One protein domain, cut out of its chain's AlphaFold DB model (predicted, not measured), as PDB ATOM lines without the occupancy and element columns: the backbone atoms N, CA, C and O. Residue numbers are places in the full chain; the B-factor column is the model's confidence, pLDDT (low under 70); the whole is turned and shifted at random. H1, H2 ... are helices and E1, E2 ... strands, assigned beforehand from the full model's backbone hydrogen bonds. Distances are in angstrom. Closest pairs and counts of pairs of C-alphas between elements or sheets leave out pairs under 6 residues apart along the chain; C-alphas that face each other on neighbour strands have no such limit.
ATOM      1  N   LEU A  98      34.475  26.902  26.359       65.25
ATOM      2  CA  LEU A  98      34.221  28.341  26.557       65.25
ATOM      3  C   LEU A  98      34.025  29.109  25.229       65.25
ATOM      4  O   LEU A  98      33.289  30.093  25.175       65.25
ATOM      5  N   GLU A  99      34.653  28.634  24.151       64.44
ATOM      6  CA  GLU A  99      34.555  29.173  22.786       64.44
ATOM      7  C   GLU A  99      33.167  28.982  22.137       64.44
ATOM      8  O   GLU A  99      32.813  29.686  21.188       64.44
ATOM      9  N   ASP A 100      32.358  28.054  22.652       71.81
ATOM     10  CA  ASP A 100      30.982  27.831  22.206       71.81
ATOM     11  C   ASP A 100      29.955  28.598  23.050       71.81
ATOM     12  O   ASP A 100      28.844  28.844  22.577       71.81
ATOM     13  N   ILE A 101      30.332  29.029  24.258       76.50
ATOM     14  CA  ILE A 101      29.486  29.827  25.157       76.50
ATOM     15  C   ILE A 101      29.510  31.301  24.741       76.50
ATOM     16  O   ILE A 101      28.463  31.934  24.623       76.50
ATOM     17  N   PHE A 102      30.689  31.849  24.442       83.25
ATOM     18  CA  PHE A 102      30.842  33.252  24.050       83.25
ATOM     19  C   PHE A 102      30.967  33.423  22.531       83.25
ATOM     20  O   PHE A 102      31.403  32.529  21.804       83.25
ATOM     21  N   ALA A 103      30.556  34.583  22.030       87.31
ATOM     22  CA  ALA A 103      30.781  35.026  20.661       87.31
ATOM     23  C   ALA A 103      31.119  36.516  20.611       87.31
ATOM     24  O   ALA A 103      30.891  37.273  21.553       87.31
ATOM     25  N   PHE A 104      31.646  36.933  19.466       88.44
ATOM     26  CA  PHE A 104      31.980  38.317  19.165       88.44
ATOM     27  C   PHE A 104      31.016  38.835  18.110       88.44
ATOM     28  O   PHE A 104      30.958  38.298  17.007       88.44
ATOM     29  N   GLN A 105      30.249  39.857  18.447       90.25
ATOM     30  CA  GLN A 105      29.272  40.472  17.566       90.25
ATOM     31  C   GLN A 105      29.848  41.735  16.924       90.25
ATOM     32  O   GLN A 105      30.369  42.607  17.616       90.25
ATOM     33  N   CYS A 106      29.729  41.841  15.604       90.94
ATOM     34  CA  CYS A 106      30.033  43.054  14.852       90.94
ATOM     35  C   CYS A 106      28.947  44.112  15.088       90.94
ATOM     36  O   CYS A 106      27.770  43.819  14.914       90.94
ATOM     37  N   LEU A 107      29.326  45.349  15.414       90.19
ATOM     38  CA  LEU A 107      28.365  46.437  15.650       90.19
ATOM     39  C   LEU A 107      27.932  47.181  14.373       90.19
ATOM     40  O   LEU A 107      27.062  48.043  14.430       90.19
ATOM     41  N   TYR A 108      28.517  46.846  13.217       88.62
ATOM     42  CA  TYR A 108      28.081  47.372  11.916       88.62
ATOM     43  C   TYR A 108      26.959  46.529  11.303       88.62
ATOM     44  O   TYR A 108      25.967  47.072  10.836       88.62
ATOM     45  N   CYS A 109      27.111  45.202  11.298       91.31
ATOM     46  CA  CYS A 109      26.195  44.282  10.610       91.31
ATOM     47  C   CYS A 109      25.553  43.233  11.530       91.31
ATOM     48  O   CYS A 109      24.898  42.317  11.042       91.31
ATOM     49  N   TRP A 110      25.783  43.315  12.845       91.12
ATOM     50  CA  TRP A 110      25.232  42.414  13.871       91.12
ATOM     51  C   TRP A 110      25.614  40.934  13.741       91.12
ATOM     52  O   TRP A 110      25.156  40.105  14.529       91.12
ATOM     53  N   THR A 111      26.499  40.595  12.800       90.50
ATOM     54  CA  THR A 111      26.994  39.230  12.606       90.50
ATOM     55  C   THR A 111      27.843  38.776  13.787       90.50
ATOM     56  O   THR A 111      28.643  39.536  14.340       90.50
ATOM     57  N   THR A 112      27.670  37.518  14.182       89.75
ATOM     58  CA  THR A 112      28.380  36.910  15.310       89.75
ATOM     59  C   THR A 112      29.475  35.963  14.834       89.75
ATOM     60  O   THR A 112      29.253  35.141  13.947       89.75
ATOM     61  N   PHE A 113      30.631  36.011  15.486       88.06
ATOM     62  CA  PHE A 113      31.806  35.198  15.195       88.06
ATOM     63  C   PHE A 113      32.208  34.378  16.418       88.06
ATOM     64  O   PHE A 113      32.121  34.853  17.550       88.06
ATOM     65  N   LYS A 114      32.708  33.158  16.192       85.75
ATOM     66  CA  LYS A 114      33.238  32.307  17.271       85.75
ATOM     67  C   LYS A 114      34.581  32.811  17.814       85.75
ATOM     68  O   LYS A 114      34.861  32.659  18.993       85.75
ATOM     69  N   ARG A 115      35.417  33.416  16.961       85.62
ATOM     70  CA  ARG A 115      36.774  33.865  17.314       85.62
ATOM     71  C   ARG A 115      36.932  35.362  17.097       85.62
ATOM     72  O   ARG A 115      36.517  35.883  16.059       85.62
ATOM     73  N   MET A 116      37.635  36.028  18.013       86.69
ATOM     74  CA  MET A 116      37.881  37.471  17.922       86.69
ATOM     75  C   MET A 116      38.676  37.836  16.666       86.69
ATOM     76  O   MET A 116      38.367  38.816  16.000       86.69
ATOM     77  N   LYS A 117      39.653  37.005  16.281       87.31
ATOM     78  CA  LYS A 117      40.445  37.194  15.055       87.31
ATOM     79  C   LYS A 117      39.578  37.243  13.793       87.31
ATOM     80  O   LYS A 117      39.874  38.015  12.887       87.31
ATOM     81  N   ASP A 118      38.523  36.433  13.724       89.06
ATOM     82  CA  ASP A 118      37.629  36.412  12.563       89.06
ATOM     83  C   ASP A 118      36.764  37.679  12.523       89.06
ATOM     84  O   ASP A 118      36.641  38.294  11.466       89.06
ATOM     85  N   CYS A 119      36.264  38.126  13.681       90.00
ATOM     86  CA  CYS A 119      35.556  39.401  13.817       90.00
ATOM     87  C   CYS A 119      36.458  40.598  13.460       90.00
ATOM     88  O   CYS A 119      36.072  41.473  12.685       90.00
ATOM     89  N   ALA A 120      37.698  40.600  13.952       88.81
ATOM     90  CA  ALA A 120      38.691  41.621  13.643       88.81
ATOM     91  C   ALA A 120      39.017  41.648  12.144       88.81
ATOM     92  O   ALA A 120      38.988  42.713  11.543       88.81
ATOM     93  N   ASN A 121      39.246  40.497  11.506       87.38
ATOM     94  CA  ASN A 121      39.477  40.432  10.058       87.38
ATOM     95  C   ASN A 121      38.258  40.894   9.249       87.38
ATOM     96  O   ASN A 121      38.424  41.503   8.194       87.38
ATOM     97  N   HIS A 122      37.045  40.610   9.727       89.62
ATOM     98  CA  HIS A 122      35.812  41.052   9.085       89.62
ATOM     99  C   HIS A 122      35.694  42.582   9.076       89.62
ATOM    100  O   HIS A 122      35.349  43.170   8.049       89.62
ATOM    101  N   ILE A 123      36.017  43.216  10.207       88.44
ATOM    102  CA  ILE A 123      35.873  44.659  10.416       88.44
ATOM    103  C   ILE A 123      37.122  45.387   9.953       88.44
ATOM    104  O   ILE A 123      37.029  46.144   9.001       88.44
ATOM    105  N   LEU A 124      38.281  45.153  10.572       86.75
ATOM    106  CA  LEU A 124      39.551  45.815  10.252       86.75
ATOM    107  C   LEU A 124      40.057  45.467   8.854       86.75
ATOM    108  O   LEU A 124      40.840  46.226   8.300       86.75
ATOM    109  N   GLY A 125      39.572  44.373   8.273       85.19
ATOM    110  CA  GLY A 125      39.973  43.895   6.964       85.19
ATOM    111  C   GLY A 125      41.215  43.011   7.012       85.19
ATOM    112  O   GLY A 125      41.941  42.929   8.002       85.19
ATOM    113  N   ARG A 126      41.456  42.308   5.909       86.12
ATOM    114  CA  ARG A 126      42.569  41.367   5.752       86.12
ATOM    115  C   ARG A 126      43.285  41.586   4.430       86.12
ATOM    116  O   ARG A 126      42.736  42.153   3.485       86.12
ATOM    117  N   ARG A 127      44.523  41.100   4.348       83.44
ATOM    118  CA  ARG A 127      45.248  41.044   3.076       83.44
ATOM    119  C   ARG A 127      44.634  39.968   2.183       83.44
ATOM    120  O   ARG A 127      44.359  38.856   2.637       83.44
ATOM    121  N   GLU A 128      44.454  40.285   0.910       79.56
ATOM    122  CA  GLU A 128      43.968  39.325  -0.077       79.56
ATOM    123  C   GLU A 128      45.043  38.263  -0.391       79.56
ATOM    124  O   GLU A 128      46.224  38.585  -0.518       79.56
ATOM    125  N   ARG A 129      44.651  36.985  -0.551       71.06
ATOM    126  CA  ARG A 129      45.579  35.841  -0.740       71.06
ATOM    127  C   ARG A 129      46.560  35.997  -1.910       71.06
ATOM    128  O   ARG A 129      47.587  35.331  -1.917       71.06
ATOM    129  N   LYS A 130      46.234  36.826  -2.905       68.75
ATOM    130  CA  LYS A 130      47.007  36.995  -4.145       68.75
ATOM    131  C   LYS A 130      47.540  38.422  -4.356       68.75
ATOM    132  O   LYS A 130      47.898  38.749  -5.481       68.75
ATOM    133  N   GLY A 131      47.570  39.297  -3.340       61.72
ATOM    134  CA  GLY A 131      47.861  40.714  -3.601       61.72
ATOM    135  C   GLY A 131      48.499  41.547  -2.487       61.72
ATOM    136  O   GLY A 131      48.557  41.169  -1.320       61.72
ATOM    137  N   ILE A 132      48.946  42.743  -2.899       64.94
ATOM    138  CA  ILE A 132      49.396  43.876  -2.057       64.94
ATOM    139  C   ILE A 132      48.191  44.632  -1.456       64.94
ATOM    140  O   ILE A 132      48.340  45.480  -0.577       64.94
ATOM    141  N   ARG A 133      46.982  44.327  -1.940       76.94
ATOM    142  CA  ARG A 133      45.740  45.022  -1.612       76.94
ATOM    143  C   ARG A 133      45.034  44.391  -0.414       76.94
ATOM    144  O   ARG A 133      45.190  43.201  -0.126       76.94
ATOM    145  N   PHE A 134      44.228  45.208   0.250       82.94
ATOM    146  CA  PHE A 134      43.423  44.803   1.393       82.94
ATOM    147  C   PHE A 134      41.936  44.766   1.042       82.94
ATOM    148  O   PHE A 134      41.479  45.444   0.115       82.94
ATOM    149  N   CYS A 135      41.182  43.958   1.783       85.50
ATOM    150  CA  CYS A 135      39.732  43.899   1.693       85.50
ATOM    151  C   CYS A 135      39.093  43.950   3.080       85.50
ATOM    152  O   CYS A 135      39.621  43.377   4.033       85.50
ATOM    153  N   ILE A 136      37.954  44.628   3.176       88.69
ATOM    154  CA  ILE A 136      37.062  44.613   4.333       88.69
ATOM    155  C   ILE A 136      35.892  43.707   3.965       88.69
ATOM    156  O   ILE A 136      35.229  43.942   2.958       88.69
ATOM    157  N   ASP A 137      35.642  42.672   4.765       88.50
ATOM    158  CA  ASP A 137      34.553  41.728   4.486       88.50
ATOM    159  C   ASP A 137      33.191  42.265   4.988       88.50
ATOM    160  O   ASP A 137      32.139  41.772   4.586       88.50
ATOM    161  N   CYS A 138      33.185  43.279   5.862       90.00
ATOM    162  CA  CYS A 138      31.972  43.923   6.365       90.00
ATOM    163  C   CYS A 138      31.413  44.969   5.389       90.00
ATOM    164  O   CYS A 138      31.914  46.090   5.323       90.00
ATOM    165  N   VAL A 139      30.341  44.622   4.672       89.81
ATOM    166  CA  VAL A 139      29.660  45.534   3.732       89.81
ATOM    167  C   VAL A 139      29.074  46.747   4.456       89.81
ATOM    168  O   VAL A 139      29.353  47.874   4.064       89.81
ATOM    169  N   SER A 140      28.381  46.535   5.578       89.75
ATOM    170  CA  SER A 140      27.803  47.629   6.373       89.75
ATOM    171  C   SER A 140      28.867  48.599   6.886       89.75
ATOM    172  O   SER A 140      28.636  49.798   6.939       89.75
ATOM    173  N   ARG A 141      30.073  48.108   7.208       88.94
ATOM    174  CA  ARG A 141      31.199  48.987   7.549       88.94
ATOM    175  C   ARG A 141      31.603  49.852   6.363       88.94
ATOM    176  O   ARG A 141      31.880  51.028   6.541       88.94
ATOM    177  N   VAL A 142      31.703  49.269   5.172       88.94
ATOM    178  CA  VAL A 142      32.107  49.991   3.957       88.94
ATOM    179  C   VAL A 142      31.118  51.116   3.658       88.94
ATOM    180  O   VAL A 142      31.552  52.222   3.348       88.94
ATOM    181  N   GLU A 143      29.823  50.861   3.828       89.00
ATOM    182  CA  GLU A 143      28.754  51.852   3.667       89.00
ATOM    183  C   GLU A 143      28.810  52.939   4.755       89.00
ATOM    184  O   GLU A 143      28.927  54.118   4.426       89.00
ATOM    185  N   ASP A 144      28.836  52.554   6.037       88.12
ATOM    186  CA  ASP A 144      28.861  53.484   7.178       88.12
ATOM    187  C   ASP A 144      30.136  54.346   7.218       88.12
ATOM    188  O   ASP A 144      30.098  55.545   7.516       88.12
ATOM    189  N   ASP A 145      31.294  53.755   6.910       87.00
ATOM    190  CA  ASP A 145      32.564  54.478   6.857       87.00
ATOM    191  C   ASP A 145      32.675  55.333   5.575       87.00
ATOM    192  O   ASP A 145      33.546  56.207   5.513       87.00
ATOM    193  N   GLY A 146      31.786  55.161   4.588       84.62
ATOM    194  CA  GLY A 146      31.806  55.881   3.310       84.62
ATOM    195  C   GLY A 146      32.961  55.457   2.396       84.62
ATOM    196  O   GLY A 146      33.534  56.272   1.669       84.62
ATOM    197  N   LEU A 147      33.366  54.188   2.471       84.62
ATOM    198  CA  LEU A 147      34.454  53.629   1.678       84.62
ATOM    199  C   LEU A 147      33.966  53.302   0.264       84.62
ATOM    200  O   LEU A 147      32.946  52.654   0.068       84.62
ATOM    201  N   LYS A 148      34.750  53.698  -0.746       80.00
ATOM    202  CA  LYS A 148      34.391  53.510  -2.165       80.00
ATOM    203  C   LYS A 148      34.244  52.041  -2.580       80.00
ATOM    204  O   LYS A 148      33.576  51.751  -3.565       80.00
ATOM    205  N   SER A 149      34.937  51.128  -1.902       79.00
ATOM    206  CA  SER A 149      34.917  49.699  -2.216       79.00
ATOM    207  C   SER A 149      35.391  48.872  -1.026       79.00
ATOM    208  O   SER A 149      36.352  49.229  -0.345       79.00
ATOM    209  N   ALA A 150      34.760  47.712  -0.842       78.44
ATOM    210  CA  ALA A 150      35.173  46.680   0.103       78.44
ATOM    211  C   ALA A 150      36.497  45.999  -0.292       78.44
ATOM    212  O   ALA A 150      37.203  45.451   0.552       78.44
ATOM    213  N   LYS A 151      36.851  46.018  -1.584       81.56
ATOM    214  CA  LYS A 151      38.042  45.365  -2.148       81.56
ATOM    215  C   LYS A 151      39.008  46.384  -2.729       81.56
ATOM    216  O   LYS A 151      38.597  47.422  -3.246       81.56
ATOM    217  N   GLY A 152      40.288  46.031  -2.739       72.38
ATOM    218  CA  GLY A 152      41.305  46.848  -3.393       72.38
ATOM    219  C   GLY A 152      41.704  48.080  -2.586       72.38
ATOM    220  O   GLY A 152      42.144  49.064  -3.174       72.38
ATOM    221  N   LEU A 153      41.544  48.032  -1.261       74.88
ATOM    222  CA  LEU A 153      41.919  49.124  -0.372       74.88
ATOM    223  C   LEU A 153      43.441  49.338  -0.387       74.88
ATOM    224  O   LEU A 153      44.196  48.373  -0.596       74.88
ATOM    225  N   PRO A 154      43.895  50.589  -0.166       69.12
ATOM    226  CA  PRO A 154      45.313  50.907  -0.062       69.12
ATOM    227  C   PRO A 154      45.980  50.113   1.067       69.12
ATOM    228  O   PRO A 154      45.322  49.510   1.913       69.12
ATOM    229  N   LYS A 155      47.320  50.123   1.087       68.81
ATOM    230  CA  LYS A 155      48.124  49.345   2.047       68.81
ATOM    231  C   LYS A 155      47.776  49.644   3.515       68.81
ATOM    232  O   LYS A 155      48.013  48.806   4.379       68.81
ATOM    233  N   ILE A 156      47.230  50.829   3.780       72.12
ATOM    234  CA  ILE A 156      46.746  51.253   5.090       72.12
ATOM    235  C   ILE A 156      45.221  51.280   5.024       72.12
ATOM    236  O   ILE A 156      44.639  52.108   4.324       72.12
ATOM    237  N   ILE A 157      44.581  50.359   5.741       75.94
ATOM    238  CA  ILE A 157      43.129  50.363   5.899       75.94
ATOM    239  C   ILE A 157      42.778  51.474   6.897       75.94
ATOM    240  O   ILE A 157      43.400  51.532   7.962       75.94
ATOM    241  N   PRO A 158      41.809  52.354   6.594       78.88
ATOM    242  CA  PRO A 158      41.360  53.355   7.555       78.88
ATOM    243  C   PRO A 158      40.828  52.677   8.821       78.88
ATOM    244  O   PRO A 158      40.224  51.602   8.747       78.88
ATOM    245  N   LYS A 159      41.047  53.299   9.986       85.12
ATOM    246  CA  LYS A 159      40.474  52.809  11.245       85.12
ATOM    247  C   LYS A 159      38.934  52.896  11.183       85.12
ATOM    248  O   LYS A 159      38.420  53.801  10.524       85.12
ATOM    249  N   PRO A 160      38.200  51.964  11.816       87.25
ATOM    250  CA  PRO A 160      36.740  52.040  11.898       87.25
ATOM    251  C   PRO A 160      36.303  53.347  12.564       87.25
ATOM    252  O   PRO A 160      36.931  53.761  13.538       87.25
ATOM    253  N   LYS A 161      35.230  53.983  12.076       86.31
ATOM    254  CA  LYS A 161      34.718  55.216  12.699       86.31
ATOM    255  C   LYS A 161      33.994  54.949  14.019       86.31
ATOM    256  O   LYS A 161      34.105  55.745  14.945       86.31
ATOM    257  N   LYS A 162      33.263  53.834  14.117       82.31
ATOM    258  CA  LYS A 162      32.592  53.409  15.355       82.31
ATOM    259  C   LYS A 162      33.594  52.757  16.310       82.31
ATOM    260  O   LYS A 162      34.308  51.831  15.917       82.31
ATOM    261  N   PHE A 163      33.602  53.210  17.562       82.38
ATOM    262  CA  PHE A 163      34.315  52.577  18.669       82.38
ATOM    263  C   PHE A 163      33.387  52.458  19.893       82.38
ATOM    264  O   PHE A 163      32.778  53.459  20.264       82.38
ATOM    265  N   PRO A 164      33.278  51.277  20.531       83.94
ATOM    266  CA  PRO A 164      33.836  49.995  20.099       83.94
ATOM    267  C   PRO A 164      33.202  49.522  18.779       83.94
ATOM    268  O   PRO A 164      32.089  49.909  18.432       83.94
ATOM    269  N   TRP A 165      33.920  48.697  18.016       86.44
ATOM    270  CA  TRP A 165      33.429  48.146  16.742       86.44
ATOM    271  C   TRP A 165      32.912  46.704  16.868       86.44
ATOM    272  O   TRP A 165      32.245  46.201  15.961       86.44
ATOM    273  N   ALA A 166      33.176  46.045  17.999       88.25
ATOM    274  CA  ALA A 166      32.635  44.735  18.337       88.25
ATOM    275  C   ALA A 166      32.187  44.673  19.803       88.25
ATOM    276  O   ALA A 166      32.673  45.419  20.650       88.25
ATOM    277  N   LYS A 167      31.279  43.742  20.100       89.75
ATOM    278  CA  LYS A 167      30.767  43.448  21.443       89.75
ATOM    279  C   LYS A 167      30.910  41.957  21.744       89.75
ATOM    280  O   LYS A 167      30.701  41.128  20.863       89.75
ATOM    281  N   ILE A 168      31.243  41.604  22.983       86.88
ATOM    282  CA  ILE A 168      31.209  40.208  23.443       86.88
ATOM    283  C   ILE A 168      29.767  39.872  23.830       86.88
ATOM    284  O   ILE A 168      29.136  40.614  24.582       86.88
ATOM    285  N   VAL A 169      29.246  38.763  23.313       85.31
ATOM    286  CA  VAL A 169      27.897  38.264  23.596       85.31
ATOM    287  C   VAL A 169      27.970  36.840  24.145       85.31
ATOM    288  O   VAL A 169      28.763  36.026  23.669       85.31
ATOM    289  N   CYS A 170      27.150  36.537  25.151       83.31
ATOM    290  CA  CYS A 170      26.926  35.165  25.598       83.31
ATOM    291  C   CYS A 170      25.842  34.540  24.711       83.31
ATOM    292  O   CYS A 170      24.795  35.151  24.503       83.31
ATOM    293  N   ARG A 171      26.104  33.357  24.156       75.75
ATOM    294  CA  ARG A 171      25.140  32.583  23.355       75.75
ATOM    295  C   ARG A 171      24.380  31.556  24.180       75.75
ATOM    296  O   ARG A 171      23.417  30.988  23.676       75.75
ATOM    297  N   ASP A 172      24.845  31.283  25.390       72.38
ATOM    298  CA  ASP A 172      24.268  30.263  26.244       72.38
ATOM    299  C   ASP A 172      23.278  30.904  27.232       72.38
ATOM    300  O   ASP A 172      23.708  31.702  28.070       72.38
ATOM    301  N   PRO A 173      21.966  30.621  27.110       66.19
ATOM    302  CA  PRO A 173      20.957  31.170  28.010       66.19
ATOM    303  C   PRO A 173      21.075  30.609  29.434       66.19
ATOM    304  O   PRO A 173      20.640  31.272  30.371       66.19
ATOM    305  N   ASP A 174      21.701  29.439  29.604       66.56
ATOM    306  CA  ASP A 174      21.859  28.776  30.902       66.56
ATOM    307  C   ASP A 174      23.117  29.256  31.648       66.56
ATOM    308  O   ASP A 174      23.328  28.946  32.824       66.56
ATOM    309  N   PHE A 175      23.967  30.049  30.985       66.81
ATOM    310  CA  PHE A 175      25.147  30.648  31.598       66.81
ATOM    311  C   PHE A 175      24.741  31.854  32.455       66.81
ATOM    312  O   PHE A 175      24.748  33.005  32.017       66.81
ATOM    313  N   ALA A 176      24.360  31.550  33.696       54.75
ATOM    314  CA  ALA A 176      23.818  32.499  34.664       54.75
ATOM    315  C   ALA A 176      24.823  33.562  35.151       54.75
ATOM    316  O   ALA A 176      24.409  34.623  35.616       54.75
ATOM    317  N   ASP A 177      26.135  33.316  35.051       62.19
ATOM    318  CA  ASP A 177      27.141  34.318  35.414       62.19
ATOM    319  C   ASP A 177      27.470  35.173  34.185       62.19
ATOM    320  O   ASP A 177      28.203  34.765  33.295       62.19
ATOM    321  N   HIS A 178      26.948  36.396  34.101       62.69
ATOM    322  CA  HIS A 178      27.265  37.316  32.998       62.69
ATOM    323  C   HIS A 178      28.730  37.802  32.997       62.69
ATOM    324  O   HIS A 178      29.107  38.661  32.190       62.69
ATOM    325  N   ARG A 179      29.583  37.280  33.888       71.38
ATOM    326  CA  ARG A 179      31.013  37.575  33.896       71.38
ATOM    327  C   ARG A 179      31.718  36.936  32.706       71.38
ATOM    328  O   ARG A 179      31.779  35.722  32.543       71.38
ATOM    329  N   ILE A 180      32.325  37.797  31.898       74.81
ATOM    330  CA  ILE A 180      33.165  37.395  30.774       74.81
ATOM    331  C   ILE A 180      34.474  36.801  31.325       74.81
ATOM    332  O   ILE A 180      35.202  37.510  32.030       74.81
ATOM    333  N   PRO A 181      34.824  35.548  30.977       77.44
ATOM    334  CA  PRO A 181      36.068  34.916  31.398       77.44
ATOM    335  C   PRO A 181      37.294  35.754  31.025       77.44
ATOM    336  O   PRO A 181      37.361  36.330  29.932       77.44
ATOM    337  N   MET A 182      38.309  35.777  31.897       78.00
ATOM    338  CA  MET A 182      39.529  36.572  31.679       78.00
ATOM    339  C   MET A 182      40.218  36.240  30.358       78.00
ATOM    340  O   MET A 182      40.693  37.147  29.677       78.00
ATOM    341  N   LYS A 183      40.231  34.963  29.959       77.94
ATOM    342  CA  LYS A 183      40.809  34.531  28.682       77.94
ATOM    343  C   LYS A 183      40.151  35.246  27.496       77.94
ATOM    344  O   LYS A 183      40.851  35.885  26.712       77.94
ATOM    345  N   ILE A 184      38.819  35.226  27.426       79.50
ATOM    346  CA  ILE A 184      38.032  35.877  26.365       79.50
ATOM    347  C   ILE A 184      38.228  37.398  26.398       79.50
ATOM    348  O   ILE A 184      38.458  38.021  25.360       79.50
ATOM    349  N   ARG A 185      38.227  37.998  27.595       81.25
ATOM    350  CA  ARG A 185      38.466  39.438  27.771       81.25
ATOM    351  C   ARG A 185      39.864  39.854  27.308       81.25
ATOM    352  O   ARG A 185      40.012  40.867  26.630       81.25
ATOM    353  N   SER A 186      40.883  39.055  27.620       80.56
ATOM    354  CA  SER A 186      42.261  39.315  27.197       80.56
ATOM    355  C   SER A 186      42.411  39.261  25.675       80.56
ATOM    356  O   SER A 186      43.102  40.098  25.099       80.56
ATOM    357  N   GLU A 187      41.734  38.324  25.001       81.62
ATOM    358  CA  GLU A 187      41.739  38.243  23.539       81.62
ATOM    359  C   GLU A 187      41.044  39.436  22.897       81.62
ATOM    360  O   GLU A 187      41.556  39.986  21.925       81.62
ATOM    361  N   PHE A 188      39.917  39.867  23.456       83.62
ATOM    362  CA  PHE A 188      39.207  41.050  22.985       83.62
ATOM    363  C   PHE A 188      40.057  42.320  23.108       83.62
ATOM    364  O   PHE A 188      40.161  43.092  22.148       83.62
ATOM    365  N   ASN A 189      40.713  42.497  24.257       82.44
ATOM    366  CA  ASN A 189      41.540  43.667  24.541       82.44
ATOM    367  C   ASN A 189      42.750  43.764  23.605       82.44
ATOM    368  O   ASN A 189      43.044  44.862  23.147       82.44
ATOM    369  N   LYS A 190      43.384  42.640  23.230       83.31
ATOM    370  CA  LYS A 190      44.520  42.626  22.280       83.31
ATOM    371  C   LYS A 190      44.229  43.368  20.973       83.31
ATOM    372  O   LYS A 190      45.139  43.953  20.401       83.31
ATOM    373  N   PHE A 191      42.985  43.328  20.495       75.00
ATOM    374  CA  PHE A 191      42.577  43.989  19.251       75.00
ATOM    375  C   PHE A 191      41.978  45.386  19.463       75.00
ATOM    376  O   PHE A 191      41.865  46.136  18.499       75.00
ATOM    377  N   HIS A 192      41.589  45.739  20.692       69.81
ATOM    378  CA  HIS A 192      41.015  47.049  21.024       69.81
ATOM    379  C   HIS A 192      42.035  48.035  21.613       69.81
ATOM    380  O   HIS A 192      41.772  49.232  21.611       69.81
ATOM    381  N   SER A 193      43.197  47.570  22.083       61.19
ATOM    382  CA  SER A 193      44.245  48.404  22.691       61.19
ATOM    383  C   SER A 193      45.345  48.872  21.717       61.19
ATOM    384  O   SER A 193      46.425  49.232  22.178       61.19
ATOM    385  N   SER A 194      45.128  48.820  20.392       45.53
ATOM    386  CA  SER A 194      46.125  49.167  19.345       45.53
ATOM    387  C   SER A 194      45.616  50.210  18.340       45.53
ATOM    388  O   SER A 194      46.395  51.101  17.930       45.53
TER     389      SER A 194
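AT A GLANCE: This is residues 98 to 194 of the 194 residues of an uncharacterized protein of Tetranychus urticae (UniProt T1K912). A two-stranded ribbon, E1 and E3, has H2 packed on E1 at the middle of the domain and H4 running the same way as H2; H3 and E2 lie toward the other end with a looped stretch, residues 125 to 138. The 97 residues printed hold four named helices and three named strands in the order H1 E1 H2 H3 E2 E3 H4; E1 and E3 are antiparallel. The class is mixed, with under half of the residues in named elements. The whole is compact, radius of gyration of the C-alphas 14.5 A, and only just elongated, spanning 44 by 22 by 22 A.

IN THESE COORDINATES: Find C-alpha 98 at (34.221, 28.341, 26.557), where H1, residues 98 to 101, begins. Next come E1, residues 102 to 106, 13.5 A; H2, 116 to 124, 11.5 A; H3, 139 to 145, 9.9 A; E2, 151 to 153; E3, 166 to 170, 13.3 A; and H4, 182 to 192, 15.0 A, ending at C-alpha 192 at (41.015, 47.049, 21.024).

HOW THE PARTS SIT: Look across E1 and E3: N 103 and O 169 are 2.8 A apart, within hydrogen-bond range. The closest C-alphas of E1 and H2, Phe 104 and Met 116, are 6.1 A apart. H2 and H4 only just touch, with 3 pairs of C-alphas within 8 A, closest Met 116 and Phe 188 at 6.3 A, a shallow tilt of 18 degrees. H3 is close to H2 but not clearly touching: C-alphas Ile 123 and Arg 141 are closest, 7.0 A apart. The closest C-alphas of H1 and E3, Ile 101 and Cys 170, are 5.9 A apart. E2 pairs with no named strand; residues 134 to 135 pair with it, antiparallel. Each O i to N i+4 pair is within hydrogen-bond range in H2 and H3, 6 of 7 in H4; H1 is too short for one.

THE WHOLE: The farthest C-alphas, Ile 132 and Ala 176, are 46.2 A apart. The printed part has no cut; the links H2 to H3, E2 to E3 and E3 to H4 are long. Confidence is under 70 at residues 98 to 99, 130 to 132, 154 to 155, 173 to 178 and 192 to 194.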